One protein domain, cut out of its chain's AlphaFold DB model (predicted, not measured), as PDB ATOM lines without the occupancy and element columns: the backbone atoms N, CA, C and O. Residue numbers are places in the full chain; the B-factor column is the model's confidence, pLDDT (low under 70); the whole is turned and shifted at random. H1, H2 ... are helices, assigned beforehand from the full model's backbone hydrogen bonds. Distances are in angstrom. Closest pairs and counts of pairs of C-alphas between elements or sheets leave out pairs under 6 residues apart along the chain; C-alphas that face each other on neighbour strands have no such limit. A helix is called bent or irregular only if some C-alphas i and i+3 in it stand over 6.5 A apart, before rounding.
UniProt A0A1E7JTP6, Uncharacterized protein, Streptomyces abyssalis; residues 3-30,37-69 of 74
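What this domain is: This is residues 3 to 30 and 37 to 69 of the 74 residues of an uncharacterized protein of Streptomyces abyssalis (UniProt A0A1E7JTP6). Two long helices, H1 and then H2, run side by side and opposite ways, as a slim, flat pair that makes a rod with the cut between them at one end. The pair is loosely joined, H1 touching H2 with residues 13 to 21 alone. The printed part has 61 residues with two named helices and no named strand, class all helix. It is loose, with a radius of gyration of the C-alphas of 14.8 A, and spans 48 by 20 by 6 A.

How they stand to each other: H1, residues 3 to 28, touches H2, residues 37 to 67, and the closest C-alphas are those of Ala 17 and Phe 53, 7.2 A apart. H2 touches H1 with residues 49 to 56 alone. Their lines stand at a shallow tilt of 5 degrees, opposite ways. Every O i to N i+4 pair is within hydrogen-bond range in H2, and 21 of 22 in H1.

Where its parts are: H1 measures 37.7 A from C-alpha 3 at (77.460, 212.702, 184.998) to C-alpha 28. It is neither bent nor irregular, but only just: C-alphas 10 and 13 are 6.0 A apart. H2 measures 44.9 A and ends with C-alpha 67 at (78.816, 202.931, 193.562).

The domain as a whole: The two C-alphas farthest apart, those of Gly 30 and Arg 69, are 50.3 A apart. Residues 31 to 36 are not printed, and C-alphas 30 and 37 are 14.4 A apart across the cut. Mean pLDDT of the printed part is 73.0; residues 27 to 30, 37 to 40 and 66 to 69 are among those under 70.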
ATOM      1  N   VAL A   3      76.395 211.682 184.905       61.34
ATOM      2  CA  VAL A   3      77.460 212.702 184.998       61.34
ATOM      3  C   VAL A   3      76.947 214.035 185.540       61.34
ATOM      4  O   VAL A   3      77.560 214.606 186.432       61.34
ATOM      5  N   ARG A   4      75.780 214.498 185.072       74.75
ATOM      6  CA  ARG A   4      75.121 215.705 185.599       74.75
ATOM      7  C   ARG A   4      74.819 215.599 187.093       74.75
ATOM      8  O   ARG A   4      74.959 216.578 187.809       74.75
ATOM      9  N   LEU A   5      74.448 214.407 187.557       68.44
ATOM     10  CA  LEU A   5      74.121 214.160 188.958       68.44
ATOM     11  C   LEU A   5      75.381 214.169 189.832       68.44
ATOM     12  O   LEU A   5      75.359 214.714 190.925       68.44
ATOM     13  N   ILE A   6      76.500 213.645 189.323       68.69
ATOM     14  CA  ILE A   6      77.814 213.741 189.979       68.69
ATOM     15  C   ILE A   6      78.287 215.194 190.037       68.69
ATOM     16  O   ILE A   6      78.747 215.640 191.083       68.69
ATOM     17  N   LEU A   7      78.160 215.926 188.928       71.75
ATOM     18  CA  LEU A   7      78.608 217.311 188.849       71.75
ATOM     19  C   LEU A   7      77.803 218.194 189.802       71.75
ATOM     20  O   LEU A   7      78.400 218.943 190.561       71.75
ATOM     21  N   ALA A   8      76.478 218.026 189.840       70.81
ATOM     22  CA  ALA A   8      75.610 218.704 190.798       70.81
ATOM     23  C   ALA A   8      75.961 218.330 192.247       70.81
ATOM     24  O   ALA A   8      76.160 219.207 193.075       70.81
ATOM     25  N   VAL A   9      76.139 217.041 192.550       71.81
ATOM     26  CA  VAL A   9      76.477 216.575 193.907       71.81
ATOM     27  C   VAL A   9      77.823 217.111 194.411       71.81
ATOM     28  O   VAL A   9      77.995 217.209 195.620       71.81
ATOM     29  N   ILE A  10      78.759 217.473 193.528       71.31
ATOM     30  CA  ILE A  10      80.054 218.073 193.901       71.31
ATOM     31  C   ILE A  10      79.976 219.605 193.919       71.31
ATOM     32  O   ILE A  10      80.482 220.237 194.843       71.31
ATOM     33  N   PHE A  11      79.328 220.216 192.925       72.25
ATOM     34  CA  PHE A  11      79.222 221.672 192.845       72.25
ATOM     35  C   PHE A  11      78.336 222.255 193.943       72.25
ATOM     36  O   PHE A  11      78.648 223.321 194.458       72.25
ATOM     37  N   THR A  12      77.260 221.572 194.336       74.69
ATOM     38  CA  THR A  12      76.353 222.048 195.387       74.69
ATOM     39  C   THR A  12      77.047 222.244 196.744       74.69
ATOM     40  O   THR A  12      76.953 223.350 197.272       74.69
ATOM     41  N   PRO A  13      77.769 221.263 197.324       73.75
ATOM     42  CA  PRO A  13      78.470 221.474 198.591       73.75
ATOM     43  C   PRO A  13      79.612 222.487 198.466       73.75
ATOM     44  O   PRO A  13      79.826 223.265 199.390       73.75
ATOM     45  N   LEU A  14      80.298 222.535 197.320       74.06
ATOM     46  CA  LEU A  14      81.357 223.513 197.062       74.06
ATOM     47  C   LEU A  14      80.814 224.950 197.080       74.06
ATOM     48  O   LEU A  14      81.368 225.831 197.735       74.06
ATOM     49  N   PHE A  15      79.699 225.177 196.390       79.44
ATOM     50  CA  PHE A  15      79.070 226.489 196.296       79.44
ATOM     51  C   PHE A  15      78.453 226.919 197.630       79.44
ATOM     52  O   PHE A  15      78.555 228.080 198.027       79.44
ATOM     53  N   LEU A  16      77.856 225.970 198.352       78.50
ATOM     54  CA  LEU A  16      77.286 226.204 199.675       78.50
ATOM     55  C   LEU A  16      78.376 226.555 200.700       78.50
ATOM     56  O   LEU A  16      78.183 227.479 201.483       78.50
ATOM     57  N   ALA A  17      79.536 225.888 200.647       75.06
ATOM     58  CA  ALA A  17      80.691 226.213 201.483       75.06
ATOM     59  C   ALA A  17      81.246 227.612 201.177       75.06
ATOM     60  O   ALA A  17      81.461 228.391 202.099       75.06
ATOM     61  N   GLY A  18      81.410 227.960 199.895       76.19
ATOM     62  CA  GLY A  18      81.841 229.304 199.490       76.19
ATOM     63  C   GLY A  18      80.872 230.394 199.954       76.19
ATOM     64  O   GLY A  18      81.293 231.415 200.488       76.19
ATOM     65  N   THR A  19      79.568 230.139 199.832       80.75
ATOM     66  CA  THR A  19      78.512 231.064 200.272       80.75
ATOM     67  C   THR A  19      78.491 231.212 201.794       80.75
ATOM     68  O   THR A  19      78.363 232.324 202.298       80.75
ATOM     69  N   ALA A  20      78.660 230.115 202.536       78.50
ATOM     70  CA  ALA A  20      78.755 230.139 203.994       78.50
ATOM     71  C   ALA A  20      79.984 230.925 204.470       78.50
ATOM     72  O   ALA A  20      79.879 231.712 205.406       78.50
ATOM     73  N   LEU A  21      81.128 230.755 203.798       72.81
ATOM     74  CA  LEU A  21      82.358 231.478 204.110       72.81
ATOM     75  C   LEU A  21      82.213 232.980 203.842       72.81
ATOM     76  O   LEU A  21      82.603 233.787 204.683       72.81
ATOM     77  N   LEU A  22      81.606 233.349 202.709       76.56
ATOM     78  CA  LEU A  22      81.304 234.744 202.379       76.56
ATOM     79  C   LEU A  22      80.313 235.362 203.373       76.56
ATOM     80  O   LEU A  22      80.540 236.472 203.842       76.56
ATOM     81  N   GLY A  23      79.233 234.653 203.716       74.81
ATOM     82  CA  GLY A  23      78.240 235.120 204.686       74.81
ATOM     83  C   GLY A  23      78.825 235.281 206.088       74.81
ATOM     84  O   GLY A  23      78.535 236.263 206.767       74.81
ATOM     85  N   PHE A  24      79.707 234.365 206.495       72.50
ATOM     86  CA  PHE A  24      80.442 234.480 207.751       72.50
ATOM     87  C   PHE A  24      81.354 235.709 207.752       72.50
ATOM     88  O   PHE A  24      81.301 236.505 208.686       72.50
ATOM     89  N   TRP A  25      82.117 235.923 206.680       66.75
ATOM     90  CA  TRP A  25      82.940 237.124 206.515       66.75
ATOM     91  C   TRP A  25      82.114 238.411 206.601       66.75
ATOM     92  O   TRP A  25      82.510 239.354 207.280       66.75
ATOM     93  N   LEU A  26      80.924 238.414 205.996       70.12
ATOM     94  CA  LEU A  26      79.988 239.535 206.064       70.12
ATOM     95  C   LEU A  26      79.526 239.826 207.500       70.12
ATOM     96  O   LEU A  26      79.361 240.981 207.885       70.12
ATOM     97  N   THR A  27      79.322 238.776 208.300       64.94
ATOM     98  CA  THR A  27      78.929 238.910 209.712       64.94
ATOM     99  C   THR A  27      80.075 239.368 210.614       64.94
ATOM    100  O   THR A  27      79.811 239.865 211.703       64.94
ATOM    101  N   GLN A  28      81.328 239.221 210.165       62.44
ATOM    102  CA  GLN A  28      82.522 239.683 210.881       62.44
ATOM    103  C   GLN A  28      82.925 241.118 210.524       62.44
ATOM    104  O   GLN A  28      83.624 241.763 211.292       62.44
ATOM    105  N   THR A  29      82.465 241.671 209.399       58.28
ATOM    106  CA  THR A  29      82.676 243.090 209.047       58.28
ATOM    107  C   THR A  29      81.787 244.054 209.858       58.28
ATOM    108  O   THR A  29      81.211 244.992 209.311       58.28
ATOM    109  N   GLY A  30      81.642 243.816 211.165       61.53
ATOM    110  CA  GLY A  30      80.971 244.704 212.114       61.53
ATOM    111  C   GLY A  30      81.974 245.675 212.756       61.53
ATOM    112  O   GLY A  30      83.002 245.227 213.256       61.53
ATOM    113  N   THR A  37      88.774 237.593 221.934       62.03
ATOM    114  CA  THR A  37      87.689 236.588 221.866       62.03
ATOM    115  C   THR A  37      87.174 236.399 220.439       62.03
ATOM    116  O   THR A  37      86.819 235.291 220.031       62.03
ATOM    117  N   GLU A  38      87.171 237.466 219.644       66.50
ATOM    118  CA  GLU A  38      86.693 237.422 218.264       66.50
ATOM    119  C   GLU A  38      87.623 236.606 217.348       66.50
ATOM    120  O   GLU A  38      87.158 235.852 216.491       66.50
ATOM    121  N   SER A  39      88.934 236.669 217.602       65.75
ATOM    122  CA  SER A  39      89.955 235.940 216.841       65.75
ATOM    123  C   SER A  39      89.900 234.425 217.096       65.75
ATOM    124  O   SER A  39      89.945 233.622 216.164       65.75
ATOM    125  N   LEU A  40      89.685 233.994 218.348       68.31
ATOM    126  CA  LEU A  40      89.431 232.575 218.640       68.31
ATOM    127  C   LEU A  40      88.124 232.087 217.998       68.31
ATOM    128  O   LEU A  40      88.037 230.947 217.528       68.31
ATOM    129  N   ARG A  41      87.098 232.944 217.971       72.56
ATOM    130  CA  ARG A  41      85.790 232.626 217.392       72.56
ATOM    131  C   ARG A  41      85.853 232.500 215.870       72.56
ATOM    132  O   ARG A  41      85.219 231.593 215.329       72.56
ATOM    133  N   SER A  42      86.641 233.336 215.194       69.31
ATOM    134  CA  SER A  42      86.885 233.225 213.751       69.31
ATOM    135  C   SER A  42      87.660 231.949 213.419       69.31
ATOM    136  O   SER A  42      87.230 231.187 212.555       69.31
ATOM    137  N   LEU A  43      88.720 231.636 214.173       75.50
ATOM    138  CA  LEU A  43      89.494 230.405 213.993       75.50
ATOM    139  C   LEU A  43      88.627 229.159 214.208       75.50
ATOM    140  O   LEU A  43      88.678 228.217 213.418       75.50
ATOM    141  N   THR A  44      87.786 229.172 215.243       81.12
ATOM    142  CA  THR A  44      86.851 228.079 215.535       81.12
ATOM    143  C   THR A  44      85.821 227.924 214.423       81.12
ATOM    144  O   THR A  44      85.546 226.804 214.004       81.12
ATOM    145  N   ALA A  45      85.279 229.023 213.897       75.25
ATOM    146  CA  ALA A  45      84.333 228.983 212.786       75.25
ATOM    147  C   ALA A  45      84.976 228.465 211.490       75.25
ATOM    148  O   ALA A  45      84.384 227.632 210.804       75.25
ATOM    149  N   ILE A  46      86.210 228.886 211.190       77.06
ATOM    150  CA  ILE A  46      86.992 228.378 210.056       77.06
ATOM    151  C   ILE A  46      87.268 226.883 210.242       77.06
ATOM    152  O   ILE A  46      87.042 226.097 209.326       77.06
ATOM    153  N   CYS A  47      87.695 226.467 211.433       80.31
ATOM    154  CA  CYS A  47      87.987 225.071 211.743       80.31
ATOM    155  C   CYS A  47      86.727 224.191 211.668       80.31
ATOM    156  O   CYS A  47      86.757 223.112 211.077       80.31
ATOM    157  N   ALA A  48      85.595 224.677 212.182       79.62
ATOM    158  CA  ALA A  48      84.303 224.012 212.076       79.62
ATOM    159  C   ALA A  48      83.839 223.910 210.613       79.62
ATOM    160  O   ALA A  48      83.405 222.841 210.186       79.62
ATOM    161  N   GLY A  49      83.993 224.978 209.824       81.62
ATOM    162  CA  GLY A  49      83.696 224.979 208.391       81.62
ATOM    163  C   GLY A  49      84.560 223.984 207.611       81.62
ATOM    164  O   GLY A  49      84.035 223.193 206.826       81.62
ATOM    165  N   LEU A  50      85.868 223.954 207.884       76.75
ATOM    166  CA  LEU A  50      86.814 222.997 207.301       76.75
ATOM    167  C   LEU A  50      86.482 221.554 207.693       76.75
ATOM    168  O   LEU A  50      86.526 220.665 206.846       76.75
ATOM    169  N   SER A  51      86.111 221.316 208.952       83.44
ATOM    170  CA  SER A  51      85.698 219.997 209.435       83.44
ATOM    171  C   SER A  51      84.425 219.521 208.733       83.44
ATOM    172  O   SER A  51      84.367 218.391 208.246       83.44
ATOM    173  N   LEU A  52      83.428 220.399 208.594       80.00
ATOM    174  CA  LEU A  52      82.172 220.091 207.914       80.00
ATOM    175  C   LEU A  52      82.385 219.832 206.414       80.00
ATOM    176  O   LEU A  52      81.790 218.909 205.849       80.00
ATOM    177  N   PHE A  53      83.275 220.601 205.782       76.31
ATOM    178  CA  PHE A  53      83.710 220.382 204.404       76.31
ATOM    179  C   PHE A  53      84.408 219.024 204.251       76.31
ATOM    180  O   PHE A  53      84.028 218.235 203.385       76.31
ATOM    181  N   ALA A  54      85.352 218.703 205.140       81.62
ATOM    182  CA  ALA A  54      86.066 217.429 205.144       81.62
ATOM    183  C   ALA A  54      85.125 216.233 205.369       81.62
ATOM    184  O   ALA A  54      85.250 215.209 204.698       81.62
ATOM    185  N   LEU A  55      84.141 216.365 206.264       83.75
ATOM    186  CA  LEU A  55      83.134 215.334 206.511       83.75
ATOM    187  C   LEU A  55      82.248 215.113 205.277       83.75
ATOM    188  O   LEU A  55      81.948 213.976 204.911       83.75
ATOM    189  N   THR A  56      81.846 216.202 204.621       80.88
ATOM    190  CA  THR A  56      81.022 216.164 203.407       80.88
ATOM    191  C   THR A  56      81.774 215.487 202.266       80.88
ATOM    192  O   THR A  56      81.229 214.572 201.641       80.88
ATOM    193  N   ASP A  57      83.034 215.866 202.042       73.44
ATOM    194  CA  ASP A  57      83.896 215.225 201.050       73.44
ATOM    195  C   ASP A  57      84.088 213.736 201.360       73.44
ATOM    196  O   ASP A  57      83.846 212.895 200.495       73.44
ATOM    197  N   LEU A  58      84.380 213.379 202.615       81.19
ATOM    198  CA  LEU A  58      84.543 211.989 203.045       81.19
ATOM    199  C   LEU A  58      83.281 211.153 202.778       81.19
ATOM    200  O   LEU A  58      83.359 210.043 202.242       81.19
ATOM    201  N   VAL A  59      82.099 211.680 203.104       80.56
ATOM    202  CA  VAL A  59      80.816 211.009 202.848       80.56
ATOM    203  C   VAL A  59      80.559 210.869 201.345       80.56
ATOM    204  O   VAL A  59      80.104 209.808 200.902       80.56
ATOM    205  N   ILE A  60      80.867 211.888 200.539       76.38
ATOM    206  CA  ILE A  60      80.740 211.831 199.075       76.38
ATOM    207  C   ILE A  60      81.723 210.812 198.491       76.38
ATOM    208  O   ILE A  60      81.323 209.989 197.661       76.38
ATOM    209  N   LEU A  61      82.973 210.801 198.952       74.38
ATOM    210  CA  LEU A  61      84.020 209.866 198.551       74.38
ATOM    211  C   LEU A  61      83.605 208.425 198.848       74.38
ATOM    212  O   LEU A  61      83.692 207.559 197.972       74.38
ATOM    213  N   LEU A  62      83.081 208.173 200.048       80.62
ATOM    214  CA  LEU A  62      82.568 206.865 200.452       80.62
ATOM    215  C   LEU A  62      81.355 206.450 199.614       80.62
ATOM    216  O   LEU A  62      81.314 205.328 199.097       80.62
ATOM    217  N   ARG A  63      80.390 207.353 199.404       72.06
ATOM    218  CA  ARG A  63      79.217 207.101 198.548       72.06
ATOM    219  C   ARG A  63      79.626 206.814 197.100       72.06
ATOM    220  O   ARG A  63      79.063 205.912 196.474       72.06
ATOM    221  N   ARG A  64      80.639 207.516 196.582       66.38
ATOM    222  CA  ARG A  64      81.196 207.312 195.236       66.38
ATOM    223  C   ARG A  64      81.935 205.983 195.122       66.38
ATOM    224  O   ARG A  64      81.709 205.260 194.152       66.38
ATOM    225  N   ARG A  65      82.763 205.621 196.110       72.25
ATOM    226  CA  ARG A  65      83.434 204.309 196.160       72.25
ATOM    227  C   ARG A  65      82.425 203.168 196.201       72.25
ATOM    228  O   ARG A  65      82.603 202.176 195.505       72.25
ATOM    229  N   ARG A  66      81.331 203.324 196.953       66.75
ATOM    230  CA  ARG A  66      80.289 202.294 197.079       66.75
ATOM    231  C   ARG A  66      79.522 202.055 195.774       66.75
ATOM    232  O   ARG A  66      79.135 200.923 195.513       66.75
ATOM    233  N   ARG A  67      79.367 203.081 194.925       66.12
ATOM    234  CA  ARG A  67      78.816 202.931 193.562       66.12
ATOM    235  C   ARG A  67      79.805 202.347 192.545       66.12
ATOM    236  O   ARG A  67      79.385 201.984 191.456       66.12
ATOM    237  N   ARG A  68      81.092 202.239 192.894       60.75
ATOM    238  CA  ARG A  68      82.144 201.575 192.108       60.75
ATOM    239  C   ARG A  68      82.539 200.219 192.700       60.75
ATOM    240  O   ARG A  68      83.704 199.851 192.624       60.75
ATOM    241  N   ARG A  69      81.615 199.472 193.313       62.22
ATOM    242  CA  ARG A  69      81.842 198.030 193.474       62.22
ATOM    243  C   ARG A  69      81.576 197.376 192.113       62.22
ATOM    244  O   ARG A  69      80.429 197.438 191.670       62.22
TER     245      ARG A  69